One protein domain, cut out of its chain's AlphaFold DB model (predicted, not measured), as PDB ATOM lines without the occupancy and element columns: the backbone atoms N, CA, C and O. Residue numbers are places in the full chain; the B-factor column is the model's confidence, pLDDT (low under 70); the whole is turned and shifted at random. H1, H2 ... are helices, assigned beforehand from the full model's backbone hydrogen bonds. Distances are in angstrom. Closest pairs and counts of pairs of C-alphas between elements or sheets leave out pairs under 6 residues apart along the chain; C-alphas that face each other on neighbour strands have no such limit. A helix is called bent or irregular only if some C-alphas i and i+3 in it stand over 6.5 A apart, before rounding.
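Overview. This is residues 186 to 296 of the 345 residues of an uncharacterized protein of Thermothielavioides terrestris (strain ATCC 38088 / NRRL 8126) (UniProt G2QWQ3). Five helices run roughly side by side in a layered bundle: the long hairpin of H4 and H5 makes the base, H2 packs on H4, H3 packs on H5, and H1 covers H2 and H3. Short H6 lies beyond the end of H5 and touches no helix, while loop residues 255 to 261 stick out at the hairpin's turn. The printed part has 111 residues with six named helices, H1 to H6 in chain order, and no named strand; its class is all helix. It is compact, with a radius of gyration of the C-alphas of 14.9 A, and flat, spanning 49 by 37 by 20 A.

Along the chain. H1 is residues 186 to 194, beginning at C-alpha 186 (35.403, 10.235, 82.314). H2 is residues 198 to 211, 20.0 A long, and H3 is residues 219 to 229, irregular, with C-alphas 221 and 224 7.2 A apart. H4, residues 233 to 254, measures 31.7 A. H5, residues 262 to 286, is the longest at 35.9 A. H6, residues 289 to 296, ends at C-alpha 296 (42.571, -18.784, 58.368).

Arrangement. H3, H4 and H5 form an up and down bundle, each running against the one before it. The hairpin H4 and H5 touch at a shallow tilt of 22 degrees, opposite ways; their closest C-alphas, Leu 243 and Val 276, are 6.0 A apart. H3 touches H5 the same way at 33 degrees, only just shallow, with closest C-alphas Gln 220 and Ala 275 at 4.2 A. H4 touches H2 with residues 235 to 242 alone, closest C-alphas Leu 239 and Ile 202 at 6.4 A. H1 and H2 form a hairpin, closest C-alphas Leu 192 and Lys 201 at 5.5 A, and H1 touches H3, closest Leu 189 and Ile 226 at 7.1 A. Every O i to N i+4 pair is within hydrogen-bond range in H1, H2, H4 and H5, against 5 of 7 in H3 and 2 of 4 in H6.

Size, cuts and confidence. The two C-alphas farthest apart, Ala 260 and Ser 290, are 49.5 A apart. The printed part has no cut and no long link. Confidence is under 70 at residues 254 to 262 and 287 to 296.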
ATOM      1  N   ASP A 186      35.939  10.756  81.051       90.06
ATOM      2  CA  ASP A 186      35.403  10.235  82.314       90.06
ATOM      3  C   ASP A 186      33.870  10.348  82.389       90.06
ATOM      4  O   ASP A 186      33.210   9.464  82.944       90.06
ATOM      5  N   GLU A 187      33.295  11.404  81.809       90.69
ATOM      6  CA  GLU A 187      31.852  11.570  81.637       90.69
ATOM      7  C   GLU A 187      31.291  10.470  80.731       90.69
ATOM      8  O   GLU A 187      30.306   9.824  81.103       90.69
ATOM      9  N   LEU A 188      31.976  10.171  79.619       92.94
ATOM     10  CA  LEU A 188      31.619   9.063  78.734       92.94
ATOM     11  C   LEU A 188      31.543   7.741  79.507       92.94
ATOM     12  O   LEU A 188      30.521   7.059  79.459       92.94
ATOM     13  N   LEU A 189      32.577   7.389  80.279       92.56
ATOM     14  CA  LEU A 189      32.569   6.150  81.067       92.56
ATOM     15  C   LEU A 189      31.427   6.101  82.090       92.56
ATOM     16  O   LEU A 189      30.836   5.039  82.305       92.56
ATOM     17  N   ARG A 190      31.083   7.229  82.724       92.06
ATOM     18  CA  ARG A 190      29.934   7.287  83.645       92.06
ATOM     19  C   ARG A 190      28.626   7.019  82.912       92.06
ATOM     20  O   ARG A 190      27.830   6.224  83.409       92.06
ATOM     21  N   VAL A 191      28.418   7.641  81.751       92.88
ATOM     22  CA  VAL A 191      27.222   7.420  80.928       92.88
ATOM     23  C   VAL A 191      27.155   5.962  80.481       92.88
ATOM     24  O   VAL A 191      26.146   5.310  80.723       92.88
ATOM     25  N   LEU A 192      28.246   5.396  79.958       93.81
ATOM     26  CA  LEU A 192      28.297   4.004  79.499       93.81
ATOM     27  C   LEU A 192      27.970   2.982  80.596       93.81
ATOM     28  O   LEU A 192      27.298   1.987  80.323       93.81
ATOM     29  N   ARG A 193      28.419   3.223  81.835       93.00
ATOM     30  CA  ARG A 193      28.101   2.371  82.996       93.00
ATOM     31  C   ARG A 193      26.634   2.485  83.436       93.00
ATOM     32  O   ARG A 193      26.127   1.566  84.075       93.00
ATOM     33  N   LEU A 194      25.965   3.600  83.132       89.88
ATOM     34  CA  LEU A 194      24.546   3.827  83.428       89.88
ATOM     35  C   LEU A 194      23.620   3.370  82.289       89.88
ATOM     36  O   LEU A 194      22.462   3.040  82.552       89.88
ATOM     37  N   SER A 195      24.122   3.330  81.053       90.62
ATOM     38  CA  SER A 195      23.388   2.877  79.872       90.62
ATOM     39  C   SER A 195      23.007   1.405  79.985       90.62
ATOM     40  O   SER A 195      23.833   0.533  80.275       90.62
ATOM     41  N   ARG A 196      21.735   1.101  79.721       87.88
ATOM     42  CA  ARG A 196      21.187  -0.246  79.920       87.88
ATOM     43  C   ARG A 196      21.420  -1.144  78.714       87.88
ATOM     44  O   ARG A 196      21.590  -2.352  78.882       87.88
ATOM     45  N   ILE A 197      21.388  -0.576  77.511       91.75
ATOM     46  CA  ILE A 197      21.492  -1.324  76.254       91.75
ATOM     47  C   ILE A 197      22.663  -0.834  75.408       91.75
ATOM     48  O   ILE A 197      23.043   0.331  75.458       91.75
ATOM     49  N   ASP A 198      23.214  -1.726  74.586       94.56
ATOM     50  CA  ASP A 198      24.373  -1.418  73.737       94.56
ATOM     51  C   ASP A 198      24.075  -0.335  72.687       94.56
ATOM     52  O   ASP A 198      24.978   0.393  72.291       94.56
ATOM     53  N   ARG A 199      22.804  -0.154  72.299       92.44
ATOM     54  CA  ARG A 199      22.388   0.965  71.442       92.44
ATOM     55  C   ARG A 199      22.625   2.327  72.108       92.44
ATOM     56  O   ARG A 199      23.230   3.190  71.490       92.44
ATOM     57  N   GLU A 200      22.211   2.496  73.365       91.75
ATOM     58  CA  GLU A 200      22.442   3.731  74.137       91.75
ATOM     59  C   GLU A 200      23.941   3.985  74.338       91.75
ATOM     60  O   GLU A 200      24.386   5.127  74.390       91.75
ATOM     61  N   LYS A 201      24.736   2.914  74.451       94.19
ATOM     62  CA  LYS A 201      26.195   3.015  74.562       94.19
ATOM     63  C   LYS A 201      26.829   3.525  73.271       94.19
ATOM     64  O   LYS A 201      27.701   4.380  73.344       94.19
ATOM     65  N   ILE A 202      26.385   3.035  72.111       94.25
ATOM     66  CA  ILE A 202      26.848   3.537  70.807       94.25
ATOM     67  C   ILE A 202      26.478   5.013  70.658       94.25
ATOM     68  O   ILE A 202      27.359   5.812  70.370       94.25
ATOM     69  N   GLU A 203      25.225   5.380  70.947       93.69
ATOM     70  CA  GLU A 203      24.759   6.775  70.883       93.69
ATOM     71  C   GLU A 203      25.576   7.696  71.818       93.69
ATOM     72  O   GLU A 203      25.948   8.800  71.430       93.69
ATOM     73  N   ALA A 204      25.940   7.233  73.021       94.12
ATOM     74  CA  ALA A 204      26.795   7.989  73.938       94.12
ATOM     75  C   ALA A 204      28.232   8.173  73.412       94.12
ATOM     76  O   ALA A 204      28.806   9.251  73.559       94.12
ATOM     77  N   VAL A 205      28.822   7.147  72.786       94.25
ATOM     78  CA  VAL A 205      30.151   7.289  72.172       94.25
ATOM     79  C   VAL A 205      30.091   8.221  70.961       94.25
ATOM     80  O   VAL A 205      30.963   9.072  70.831       94.25
ATOM     81  N   GLU A 206      29.065   8.118  70.114       92.81
ATOM     82  CA  GLU A 206      28.853   9.037  68.985       92.81
ATOM     83  C   GLU A 206      28.728  10.489  69.476       92.81
ATOM     84  O   GLU A 206      29.433  11.367  68.981       92.81
ATOM     85  N   ASN A 207      27.942  10.728  70.533       92.88
ATOM     86  CA  ASN A 207      27.821  12.049  71.146       92.88
ATOM     87  C   ASN A 207      29.170  12.594  71.652       92.88
ATOM     88  O   ASN A 207      29.477  13.765  71.430       92.88
ATOM     89  N   TYR A 208      29.992  11.754  72.286       93.56
ATOM     90  CA  TYR A 208      31.334  12.147  72.715       93.56
ATOM     91  C   TYR A 208      32.258  12.455  71.529       93.56
ATOM     92  O   TYR A 208      32.942  13.474  71.535       93.56
ATOM     93  N   LEU A 209      32.258  11.622  70.485       92.50
ATOM     94  CA  LEU A 209      33.104  11.826  69.304       92.50
ATOM     95  C   LEU A 209      32.812  13.160  68.603       92.50
ATOM     96  O   LEU A 209      33.738  13.786  68.083       92.50
ATOM     97  N   GLU A 210      31.555  13.604  68.610       90.69
ATOM     98  CA  GLU A 210      31.130  14.886  68.037       90.69
ATOM     99  C   GLU A 210      31.468  16.097  68.920       90.69
ATOM    100  O   GLU A 210      31.729  17.178  68.392       90.69
ATOM    101  N   ASN A 211      31.472  15.936  70.249       89.56
ATOM    102  CA  ASN A 211      31.490  17.060  71.196       89.56
ATOM    103  C   ASN A 211      32.711  17.117  72.131       89.56
ATOM    104  O   ASN A 211      32.772  17.988  73.007       89.56
ATOM    105  N   ALA A 212      33.677  16.213  71.965       87.50
ATOM    106  CA  ALA A 212      34.880  16.155  72.786       87.50
ATOM    107  C   ALA A 212      35.665  17.476  72.764       87.50
ATOM    108  O   ALA A 212      35.967  18.026  71.704       87.50
ATOM    109  N   GLN A 213      36.017  17.975  73.952       82.06
ATOM    110  CA  GLN A 213      36.786  19.218  74.115       82.06
ATOM    111  C   GLN A 213      38.295  18.985  74.255       82.06
ATOM    112  O   GLN A 213      39.070  19.936  74.179       82.06
ATOM    113  N   ASP A 214      38.706  17.741  74.483       82.44
ATOM    114  CA  ASP A 214      40.065  17.313  74.815       82.44
ATOM    115  C   ASP A 214      40.808  16.690  73.622       82.44
ATOM    116  O   ASP A 214      41.718  15.893  73.812       82.44
ATOM    117  N   ASP A 215      40.422  17.008  72.379       85.62
ATOM    118  CA  ASP A 215      40.974  16.377  71.167       85.62
ATOM    119  C   ASP A 215      40.941  14.826  71.233       85.62
ATOM    120  O   ASP A 215      41.770  14.151  70.616       85.62
ATOM    121  N   LEU A 216      39.988  14.246  71.982       88.94
ATOM    122  CA  LEU A 216      39.870  12.805  72.259       88.94
ATOM    123  C   LEU A 216      41.062  12.212  73.035       88.94
ATOM    124  O   LEU A 216      41.332  11.008  72.953       88.94
ATOM    125  N   GLU A 217      41.783  13.038  73.792       86.12
ATOM    126  CA  GLU A 217      42.891  12.608  74.638       86.12
ATOM    127  C   GLU A 217      42.415  11.566  75.667       86.12
ATOM    128  O   GLU A 217      41.420  11.731  76.366       86.12
ATOM    129  N   GLY A 218      43.108  10.428  75.734       84.75
ATOM    130  CA  GLY A 218      42.765   9.342  76.658       84.75
ATOM    131  C   GLY A 218      41.661   8.386  76.185       84.75
ATOM    132  O   GLY A 218      41.467   7.357  76.835       84.75
ATOM    133  N   LEU A 219      41.008   8.626  75.034       92.69
ATOM    134  CA  LEU A 219      40.031   7.683  74.460       92.69
ATOM    135  C   LEU A 219      40.649   6.291  74.239       92.69
ATOM    136  O   LEU A 219      40.028   5.278  74.557       92.69
ATOM    137  N   GLN A 220      41.898   6.240  73.764       93.56
ATOM    138  CA  GLN A 220      42.661   4.994  73.636       93.56
ATOM    139  C   GLN A 220      42.791   4.267  74.983       93.56
ATOM    140  O   GLN A 220      42.577   3.060  75.057       93.56
ATOM    141  N   THR A 221      43.117   4.990  76.058       92.94
ATOM    142  CA  THR A 221      43.350   4.415  77.392       92.94
ATOM    143  C   THR A 221      42.092   3.775  77.966       92.94
ATOM    144  O   THR A 221      42.172   2.739  78.623       92.94
ATOM    145  N   ILE A 222      40.925   4.364  77.701       93.50
ATOM    146  CA  ILE A 222      39.642   3.844  78.183       93.50
ATOM    147  C   ILE A 222      38.988   2.849  77.214       93.50
ATOM    148  O   ILE A 222      37.979   2.242  77.570       93.50
ATOM    149  N   MET A 223      39.553   2.631  76.019       94.69
ATOM    150  CA  MET A 223      38.950   1.803  74.968       94.69
ATOM    151  C   MET A 223      38.686   0.364  75.422       94.69
ATOM    152  O   MET A 223      37.632  -0.198  75.127       94.69
ATOM    153  N   HIS A 224      39.607  -0.212  76.199       94.12
ATOM    154  CA  HIS A 224      39.419  -1.531  76.802       94.12
ATOM    155  C   HIS A 224      38.161  -1.585  77.681       94.12
ATOM    156  O   HIS A 224      37.355  -2.507  77.566       94.12
ATOM    157  N   GLU A 225      37.960  -0.577  78.536       94.25
ATOM    158  CA  GLU A 225      36.789  -0.521  79.409       94.25
ATOM    159  C   GLU A 225      35.504  -0.289  78.605       94.25
ATOM    160  O   GLU A 225      34.508  -0.974  78.842       94.25
ATOM    161  N   ILE A 226      35.537   0.607  77.613       95.00
ATOM    162  CA  ILE A 226      34.411   0.836  76.699       95.00
ATOM    163  C   ILE A 226      33.989  -0.489  76.057       95.00
ATOM    164  O   ILE A 226      32.832  -0.886  76.182       95.00
ATOM    165  N   MET A 227      34.925  -1.206  75.428       93.75
ATOM    166  CA  MET A 227      34.652  -2.480  74.757       93.75
ATOM    167  C   MET A 227      34.147  -3.556  75.726       93.75
ATOM    168  O   MET A 227      33.238  -4.315  75.379       93.75
ATOM    169  N   ALA A 228      34.665  -3.601  76.956       92.62
ATOM    170  CA  ALA A 228      34.213  -4.536  77.986       92.62
ATOM    171  C   ALA A 228      32.769  -4.279  78.454       92.62
ATOM    172  O   ALA A 228      32.082  -5.223  78.848       92.62
ATOM    173  N   LEU A 229      32.281  -3.033  78.383       94.75
ATOM    174  CA  LEU A 229      30.904  -2.686  78.749       94.75
ATOM    175  C   LEU A 229      29.870  -3.145  77.712       94.75
ATOM    176  O   LEU A 229      28.692  -3.268  78.055       94.75
ATOM    177  N   PHE A 230      30.268  -3.417  76.467       93.56
ATOM    178  CA  PHE A 230      29.377  -3.981  75.450       93.56
ATOM    179  C   PHE A 230      29.060  -5.449  75.735       93.56
ATOM    180  O   PHE A 230      29.956  -6.246  76.015       93.56
ATOM    181  N   VAL A 231      27.783  -5.814  75.625       90.75
ATOM    182  CA  VAL A 231      27.309  -7.189  75.833       90.75
ATOM    183  C   VAL A 231      27.523  -8.023  74.572       90.75
ATOM    184  O   VAL A 231      27.940  -9.178  74.657       90.75
ATOM    185  N   PHE A 232      27.265  -7.445  73.396       89.88
ATOM    186  CA  PHE A 232      27.298  -8.165  72.124       89.88
ATOM    187  C   PHE A 232      28.553  -7.859  71.300       89.88
ATOM    188  O   PHE A 232      28.925  -6.702  71.112       89.88
ATOM    189  N   GLN A 233      29.154  -8.900  70.706       89.25
ATOM    190  CA  GLN A 233      30.279  -8.743  69.768       89.25
ATOM    191  C   GLN A 233      29.905  -7.902  68.547       89.25
ATOM    192  O   GLN A 233      30.680  -7.052  68.119       89.25
ATOM    193  N   ALA A 234      28.692  -8.090  68.016       89.44
ATOM    194  CA  ALA A 234      28.189  -7.295  66.900       89.44
ATOM    195  C   ALA A 234      28.220  -5.792  67.218       89.44
ATOM    196  O   ALA A 234      28.654  -4.998  66.391       89.44
ATOM    197  N   SER A 235      27.849  -5.399  68.440       93.00
ATOM    198  CA  SER A 235      27.871  -3.999  68.866       93.00
ATOM    199  C   SER A 235      29.289  -3.436  68.987       93.00
ATOM    200  O   SER A 235      29.507  -2.286  68.616       93.00
ATOM    201  N   ARG A 236      30.273  -4.242  69.411       92.94
ATOM    202  CA  ARG A 236      31.693  -3.838  69.404       92.94
ATOM    203  C   ARG A 236      32.213  -3.593  67.988       92.94
ATOM    204  O   ARG A 236      32.906  -2.608  67.754       92.94
ATOM    205  N   ARG A 237      31.831  -4.445  67.029       90.75
ATOM    206  CA  ARG A 237      32.171  -4.265  65.605       90.75
ATOM    207  C   ARG A 237      31.513  -3.020  65.009       90.75
ATOM    208  O   ARG A 237      32.160  -2.305  64.252       90.75
ATOM    209  N   VAL A 238      30.265  -2.727  65.385       93.31
ATOM    210  CA  VAL A 238      29.585  -1.478  64.995       93.31
ATOM    211  C   VAL A 238      30.334  -0.263  65.540       93.31
ATOM    212  O   VAL A 238      30.597   0.666  64.783       93.31
ATOM    213  N   LEU A 239      30.733  -0.280  66.815       94.44
ATOM    214  CA  LEU A 239      31.529   0.803  67.395       94.44
ATOM    215  C   LEU A 239      32.865   0.990  66.657       94.44
ATOM    216  O   LEU A 239      33.221   2.117  66.327       94.44
ATOM    217  N   LEU A 240      33.580  -0.099  66.359       94.44
ATOM    218  CA  LEU A 240      34.820  -0.041  65.582       94.44
ATOM    219  C   LEU A 240      34.591   0.579  64.194       94.44
ATOM    220  O   LEU A 240      35.321   1.491  63.824       94.44
ATOM    221  N   SER A 241      33.542   0.161  63.475       92.62
ATOM    222  CA  SER A 241      33.164   0.758  62.181       92.62
ATOM    223  C   SER A 241      32.939   2.263  62.299       92.62
ATOM    224  O   SER A 241      33.444   3.028  61.484       92.62
ATOM    225  N   ARG A 242      32.227   2.708  63.342       92.62
ATOM    226  CA  ARG A 242      31.981   4.136  63.582       92.62
ATOM    227  C   ARG A 242      33.262   4.912  63.860       92.62
ATOM    228  O   ARG A 242      33.440   5.991  63.305       92.62
ATOM    229  N   LEU A 243      34.163   4.371  64.677       93.50
ATOM    230  CA  LEU A 243      35.458   5.000  64.948       93.50
ATOM    231  C   LEU A 243      36.292   5.133  63.666       93.50
ATOM    232  O   LEU A 243      36.855   6.197  63.422       93.50
ATOM    233  N   THR A 244      36.318   4.094  62.826       93.12
ATOM    234  CA  THR A 244      36.992   4.122  61.520       93.12
ATOM    235  C   THR A 244      36.358   5.144  60.572       93.12
ATOM    236  O   THR A 244      37.073   5.938  59.975       93.12
ATOM    237  N   GLU A 245      35.025   5.210  60.488       92.06
ATOM    238  CA  GLU A 245      34.321   6.207  59.668       92.06
ATOM    239  C   GLU A 245      34.637   7.647  60.095       92.06
ATOM    240  O   GLU A 245      34.792   8.529  59.249       92.06
ATOM    241  N   VAL A 246      34.699   7.912  61.404       91.88
ATOM    242  CA  VAL A 246      35.061   9.240  61.922       91.88
ATOM    243  C   VAL A 246      36.535   9.534  61.638       91.88
ATOM    244  O   VAL A 246      36.856  10.649  61.237       91.88
ATOM    245  N   TYR A 247      37.417   8.541  61.764       92.44
ATOM    246  CA  TYR A 247      38.832   8.680  61.422       92.44
ATOM    247  C   TYR A 247      39.032   9.048  59.950       92.44
ATOM    248  O   TYR A 247      39.682  10.052  59.660       92.44
ATOM    249  N   ASP A 248      38.412   8.308  59.031       89.44
ATOM    250  CA  ASP A 248      38.536   8.546  57.591       89.44
ATOM    251  C   ASP A 248      38.020   9.940  57.201       89.44
ATOM    252  O   ASP A 248      38.635  10.631  56.385       89.44
ATOM    253  N   LYS A 249      36.918  10.395  57.819       89.19
ATOM    254  CA  LYS A 249      36.370  11.747  57.612       89.19
ATOM    255  C   LYS A 249      37.340  12.838  58.059       89.19
ATOM    256  O   LYS A 249      37.488  13.841  57.362       89.19
ATOM    257  N   GLU A 250      37.986  12.664  59.207       86.56
ATOM    258  CA  GLU A 250      38.899  13.666  59.759       86.56
ATOM    259  C   GLU A 250      40.250  13.686  59.043       86.56
ATOM    260  O   GLU A 250      40.739  14.768  58.719       86.56
ATOM    261  N   ALA A 251      40.796  12.516  58.702       85.88
ATOM    262  CA  ALA A 251      42.011  12.390  57.900       85.88
ATOM    263  C   ALA A 251      41.831  12.944  56.474       85.88
ATOM    264  O   ALA A 251      42.732  13.591  55.940       85.88
ATOM    265  N   ALA A 252      40.662  12.752  55.847       85.19
ATOM    266  CA  ALA A 252      40.376  13.345  54.537       85.19
ATOM    267  C   ALA A 252      40.271  14.879  54.600       85.19
ATOM    268  O   ALA A 252      40.670  15.577  53.666       85.19
ATOM    269  N   ALA A 253      39.744  15.415  55.700       79.19
ATOM    270  CA  ALA A 253      39.572  16.849  55.882       79.19
ATOM    271  C   ALA A 253      40.867  17.578  56.307       79.19
ATOM    272  O   ALA A 253      40.991  18.777  56.048       79.19
ATOM    273  N   GLU A 254      41.842  16.873  56.889       68.25
ATOM    274  CA  GLU A 254      43.205  17.365  57.161       68.25
ATOM    275  C   GLU A 254      43.957  17.723  55.861       68.25
ATOM    276  O   GLU A 254      44.649  18.733  55.788       68.25
ATOM    277  N   GLN A 255      43.737  16.977  54.773       63.81
ATOM    278  CA  GLN A 255      44.428  17.196  53.490       63.81
ATOM    279  C   GLN A 255      43.955  18.452  52.721       63.81
ATOM    280  O   GLN A 255      44.559  18.813  51.710       63.81
ATOM    281  N   GLY A 256      42.877  19.119  53.164       59.06
ATOM    282  CA  GLY A 256      42.170  20.149  52.390       59.06
ATOM    283  C   GLY A 256      42.270  21.606  52.869       59.06
ATOM    284  O   GLY A 256      41.850  22.489  52.119       59.06
ATOM    285  N   GLN A 257      42.783  21.913  54.072       50.91
ATOM    286  CA  GLN A 257      42.722  23.277  54.643       50.91
ATOM    287  C   GLN A 257      43.957  23.666  55.475       50.91
ATOM    288  O   GLN A 257      44.135  23.202  56.592       50.91
ATOM    289  N   VAL A 258      44.756  24.613  54.963       49.03
ATOM    290  CA  VAL A 258      45.912  25.206  55.664       49.03
ATOM    291  C   VAL A 258      45.472  26.477  56.406       49.03
ATOM    292  O   VAL A 258      45.445  27.562  55.826       49.03
ATOM    293  N   ALA A 259      45.098  26.358  57.683       50.84
ATOM    294  CA  ALA A 259      44.931  27.490  58.606       50.84
ATOM    295  C   ALA A 259      45.036  27.037  60.077       50.84
ATOM    296  O   ALA A 259      44.861  25.865  60.383       50.84
ATOM    297  N   ALA A 260      45.289  27.991  60.983       45.88
ATOM    298  CA  ALA A 260      45.763  27.876  62.377       45.88
ATOM    299  C   ALA A 260      45.039  26.922  63.375       45.88
ATOM    300  O   ALA A 260      45.410  26.900  64.546       45.88
ATOM    301  N   GLY A 261      44.048  26.131  62.947       57.59
ATOM    302  CA  GLY A 261      43.443  25.023  63.708       57.59
ATOM    303  C   GLY A 261      44.113  23.653  63.502       57.59
ATOM    304  O   GLY A 261      43.706  22.678  64.130       57.59
ATOM    305  N   ASP A 262      45.144  23.583  62.656       65.31
ATOM    306  CA  ASP A 262      45.809  22.347  62.213       65.31
ATOM    307  C   ASP A 262      46.340  21.489  63.376       65.31
ATOM    308  O   ASP A 262      46.036  20.310  63.491       65.31
ATOM    309  N   ALA A 263      47.015  22.099  64.356       77.50
ATOM    310  CA  ALA A 263      47.672  21.350  65.433       77.50
ATOM    311  C   ALA A 263      46.711  20.625  66.405       77.50
ATOM    312  O   ALA A 263      47.089  19.617  66.999       77.50
ATOM    313  N   SER A 264      45.498  21.139  66.647       80.69
ATOM    314  CA  SER A 264      44.475  20.430  67.453       80.69
ATOM    315  C   SER A 264      43.812  19.335  66.616       80.69
ATOM    316  O   SER A 264      43.646  18.211  67.088       80.69
ATOM    317  N   ARG A 265      43.576  19.598  65.325       82.81
ATOM    318  CA  ARG A 265      43.033  18.608  64.396       82.81
ATOM    319  C   ARG A 265      43.971  17.419  64.185       82.81
ATOM    320  O   ARG A 265      43.538  16.283  64.345       82.81
ATOM    321  N   GLU A 266      45.251  17.671  63.923       85.88
ATOM    322  CA  GLU A 266      46.292  16.643  63.818       85.88
ATOM    323  C   GLU A 266      46.354  15.776  65.084       85.88
ATOM    324  O   GLU A 266      46.485  14.553  65.014       85.88
ATOM    325  N   ARG A 267      46.258  16.399  66.268       89.25
ATOM    326  CA  ARG A 267      46.228  15.673  67.547       89.25
ATOM    327  C   ARG A 267      44.989  14.795  67.660       89.25
ATOM    328  O   ARG A 267      45.125  13.626  68.013       89.25
ATOM    329  N   ARG A 268      43.819  15.311  67.281       90.44
ATOM    330  CA  ARG A 268      42.566  14.549  67.268       90.44
ATOM    331  C   ARG A 268      42.622  13.353  66.315       90.44
ATOM    332  O   ARG A 268      42.225  12.261  66.711       90.44
ATOM    333  N   VAL A 269      43.171  13.519  65.108       91.38
ATOM    334  CA  VAL A 269      43.359  12.419  64.139       91.38
ATOM    335  C   VAL A 269      44.304  11.354  64.697       91.38
ATOM    336  O   VAL A 269      43.975  10.169  64.656       91.38
ATOM    337  N   ARG A 270      45.441  11.750  65.288       92.69
ATOM    338  CA  ARG A 270      46.392  10.812  65.919       92.69
ATOM    339  C   ARG A 270      45.771  10.047  67.090       92.69
ATOM    340  O   ARG A 270      45.954   8.836  67.192       92.69
ATOM    341  N   ASN A 271      45.033  10.737  67.959       92.94
ATOM    342  CA  ASN A 271      44.350  10.116  69.095       92.94
ATOM    343  C   ASN A 271      43.272   9.129  68.627       92.94
ATOM    344  O   ASN A 271      43.121   8.051  69.206       92.94
ATOM    345  N   LEU A 272      42.555   9.467  67.554       93.19
ATOM    346  CA  LEU A 272      41.524   8.613  66.980       93.19
ATOM    347  C   LEU A 272      42.111   7.383  66.269       93.19
ATOM    348  O   LEU A 272      41.601   6.286  66.480       93.19
ATOM    349  N   ASP A 273      43.213   7.516  65.523       93.69
ATOM    350  CA  ASP A 273      43.961   6.376  64.958       93.69
ATOM    351  C   ASP A 273      44.407   5.400  66.059       93.69
ATOM    352  O   ASP A 273      44.209   4.186  65.960       93.69
ATOM    353  N   ALA A 274      44.950   5.930  67.158       94.44
ATOM    354  CA  ALA A 274      45.357   5.122  68.301       94.44
ATOM    355  C   ALA A 274      44.163   4.405  68.962       94.44
ATOM    356  O   ALA A 274      44.267   3.231  69.329       94.44
ATOM    357  N   ALA A 275      43.015   5.080  69.071       94.81
ATOM    358  CA  ALA A 275      41.780   4.492  69.578       94.81
ATOM    359  C   ALA A 275      41.220   3.400  68.646       94.81
ATOM    360  O   ALA A 275      40.806   2.353  69.140       94.81
ATOM    361  N   VAL A 276      41.252   3.598  67.322       94.56
ATOM    362  CA  VAL A 276      40.823   2.606  66.316       94.56
ATOM    363  C   VAL A 276      41.684   1.347  66.396       94.56
ATOM    364  O   VAL A 276      41.138   0.246  66.451       94.56
ATOM    365  N   LYS A 277      43.012   1.484  66.476       92.62
ATOM    366  CA  LYS A 277      43.928   0.338  66.627       92.62
ATOM    367  C   LYS A 277      43.630  -0.463  67.891       92.62
ATOM    368  O   LYS A 277      43.500  -1.681  67.832       92.62
ATOM    369  N   HIS A 278      43.440   0.221  69.015       93.75
ATOM    370  CA  HIS A 278      43.147  -0.440  70.286       93.75
ATOM    371  C   HIS A 278      41.740  -1.067  70.315       93.75
ATOM    372  O   HIS A 278      41.520  -2.095  70.954       93.75
ATOM    373  N   ALA A 279      40.774  -0.469  69.616       93.25
ATOM    374  CA  ALA A 279      39.443  -1.036  69.428       93.25
ATOM    375  C   ALA A 279      39.492  -2.319  68.576       93.25
ATOM    376  O   ALA A 279      38.869  -3.315  68.936       93.25
ATOM    377  N   ASP A 280      40.257  -2.317  67.483       91.19
ATOM    378  CA  ASP A 280      40.474  -3.473  66.601       91.19
ATOM    379  C   ASP A 280      41.193  -4.619  67.336       91.19
ATOM    380  O   ASP A 280      40.793  -5.780  67.229       91.19
ATOM    381  N   GLU A 281      42.189  -4.306  68.169       91.25
ATOM    382  CA  GLU A 281      42.832  -5.271  69.072       91.25
ATOM    383  C   GLU A 281      41.840  -5.904  70.058       91.25
ATOM    384  O   GLU A 281      41.830  -7.127  70.216       91.25
ATOM    385  N   GLU A 282      40.975  -5.107  70.693       90.50
ATOM    386  CA  GLU A 282      39.970  -5.619  71.632       90.50
ATOM    387  C   GLU A 282      38.909  -6.480  70.948       90.50
ATOM    388  O   GLU A 282      38.517  -7.512  71.497       90.50
ATOM    389  N   VAL A 283      38.469  -6.103  69.744       88.62
ATOM    390  CA  VAL A 283      37.538  -6.925  68.960       88.62
ATOM    391  C   VAL A 283      38.182  -8.272  68.640       88.62
ATOM    392  O   VAL A 283      37.601  -9.297  68.993       88.62
ATOM    393  N   ARG A 284      39.414  -8.294  68.110       84.12
ATOM    394  CA  ARG A 284      40.138  -9.550  67.833       84.12
ATOM    395  C   ARG A 284      40.381 -10.391  69.083       84.12
ATOM    396  O   ARG A 284      40.249 -11.611  69.047       84.12
ATOM    397  N   ARG A 285      40.731  -9.765  70.212       80.81
ATOM    398  CA  ARG A 285      40.968 -10.465  71.487       80.81
ATOM    399  C   ARG A 285      39.714 -11.184  71.986       80.81
ATOM    400  O   ARG A 285      39.818 -12.196  72.679       80.81
ATOM    401  N   LEU A 286      38.544 -10.628  71.686       71.69
ATOM    402  CA  LEU A 286      37.254 -11.120  72.150       71.69
ATOM    403  C   LEU A 286      36.561 -12.035  71.123       71.69
ATOM    404  O   LEU A 286      35.486 -12.549  71.435       71.69
ATOM    405  N   GLU A 287      37.147 -12.274  69.946       68.31
ATOM    406  CA  GLU A 287      36.634 -13.226  68.952       68.31
ATOM    407  C   GLU A 287      36.784 -14.679  69.434       68.31
ATOM    408  O   GLU A 287      37.814 -15.095  69.971       68.31
ATOM    409  N   TYR A 288      35.728 -15.478  69.257       60.53
ATOM    410  CA  TYR A 288      35.772 -16.904  69.572       60.53
ATOM    411  C   TYR A 288      36.474 -17.664  68.441       60.53
ATOM    412  O   TYR A 288      36.413 -17.288  67.272       60.53
ATOM    413  N   TRP A 289      37.110 -18.789  68.772       51.34
ATOM    414  CA  TRP A 289      37.869 -19.619  67.823       51.34
ATOM    415  C   TRP A 289      37.064 -20.077  66.585       51.34
ATOM    416  O   TRP A 289      37.668 -20.446  65.577       51.34
ATOM    417  N   SER A 290      35.723 -20.069  66.632       53.91
ATOM    418  CA  SER A 290      34.875 -20.334  65.456       53.91
ATOM    419  C   SER A 290      34.991 -19.261  64.379       53.91
ATOM    420  O   SER A 290      34.965 -19.599  63.198       53.91
ATOM    421  N   ASP A 291      35.143 -18.004  64.783       56.09
ATOM    422  CA  ASP A 291      35.071 -16.840  63.899       56.09
ATOM    423  C   ASP A 291      36.414 -16.662  63.169       56.09
ATOM    424  O   ASP A 291      36.463 -16.463  61.956       56.09
ATOM    425  N   VAL A 292      37.520 -16.922  63.877       56.75
ATOM    426  CA  VAL A 292      38.896 -16.902  63.343       56.75
ATOM    427  C   VAL A 292      39.154 -18.028  62.329       56.75
ATOM    428  O   VAL A 292      39.958 -17.882  61.405       56.75
ATOM    429  N   LYS A 293      38.456 -19.168  62.446       52.41
ATOM    430  CA  LYS A 293      38.634 -20.309  61.529       52.41
ATOM    431  C   LYS A 293      38.196 -19.986  60.094       52.41
ATOM    432  O   LYS A 293      38.742 -20.574  59.162       52.41
ATOM    433  N   GLY A 294      37.259 -19.050  59.915       55.03
ATOM    434  CA  GLY A 294      36.893 -18.523  58.598       55.03
ATOM    435  C   GLY A 294      38.029 -17.722  57.954       55.03
ATOM    436  O   GLY A 294      38.331 -17.922  56.783       55.03
ATOM    437  N   MET A 295      38.735 -16.904  58.742       51.97
ATOM    438  CA  MET A 295      39.849 -16.064  58.273       51.97
ATOM    439  C   MET A 295      41.096 -16.873  57.892       51.97
ATOM    440  O   MET A 295      41.753 -16.582  56.896       51.97
ATOM    441  N   ALA A 296      41.408 -17.934  58.643       50.25
ATOM    442  CA  ALA A 296      42.571 -18.784  58.368       50.25
ATOM    443  C   ALA A 296      42.451 -19.588  57.055       50.25
ATOM    444  O   ALA A 296      43.468 -19.980  56.486       50.25
TER     445      ALA A 296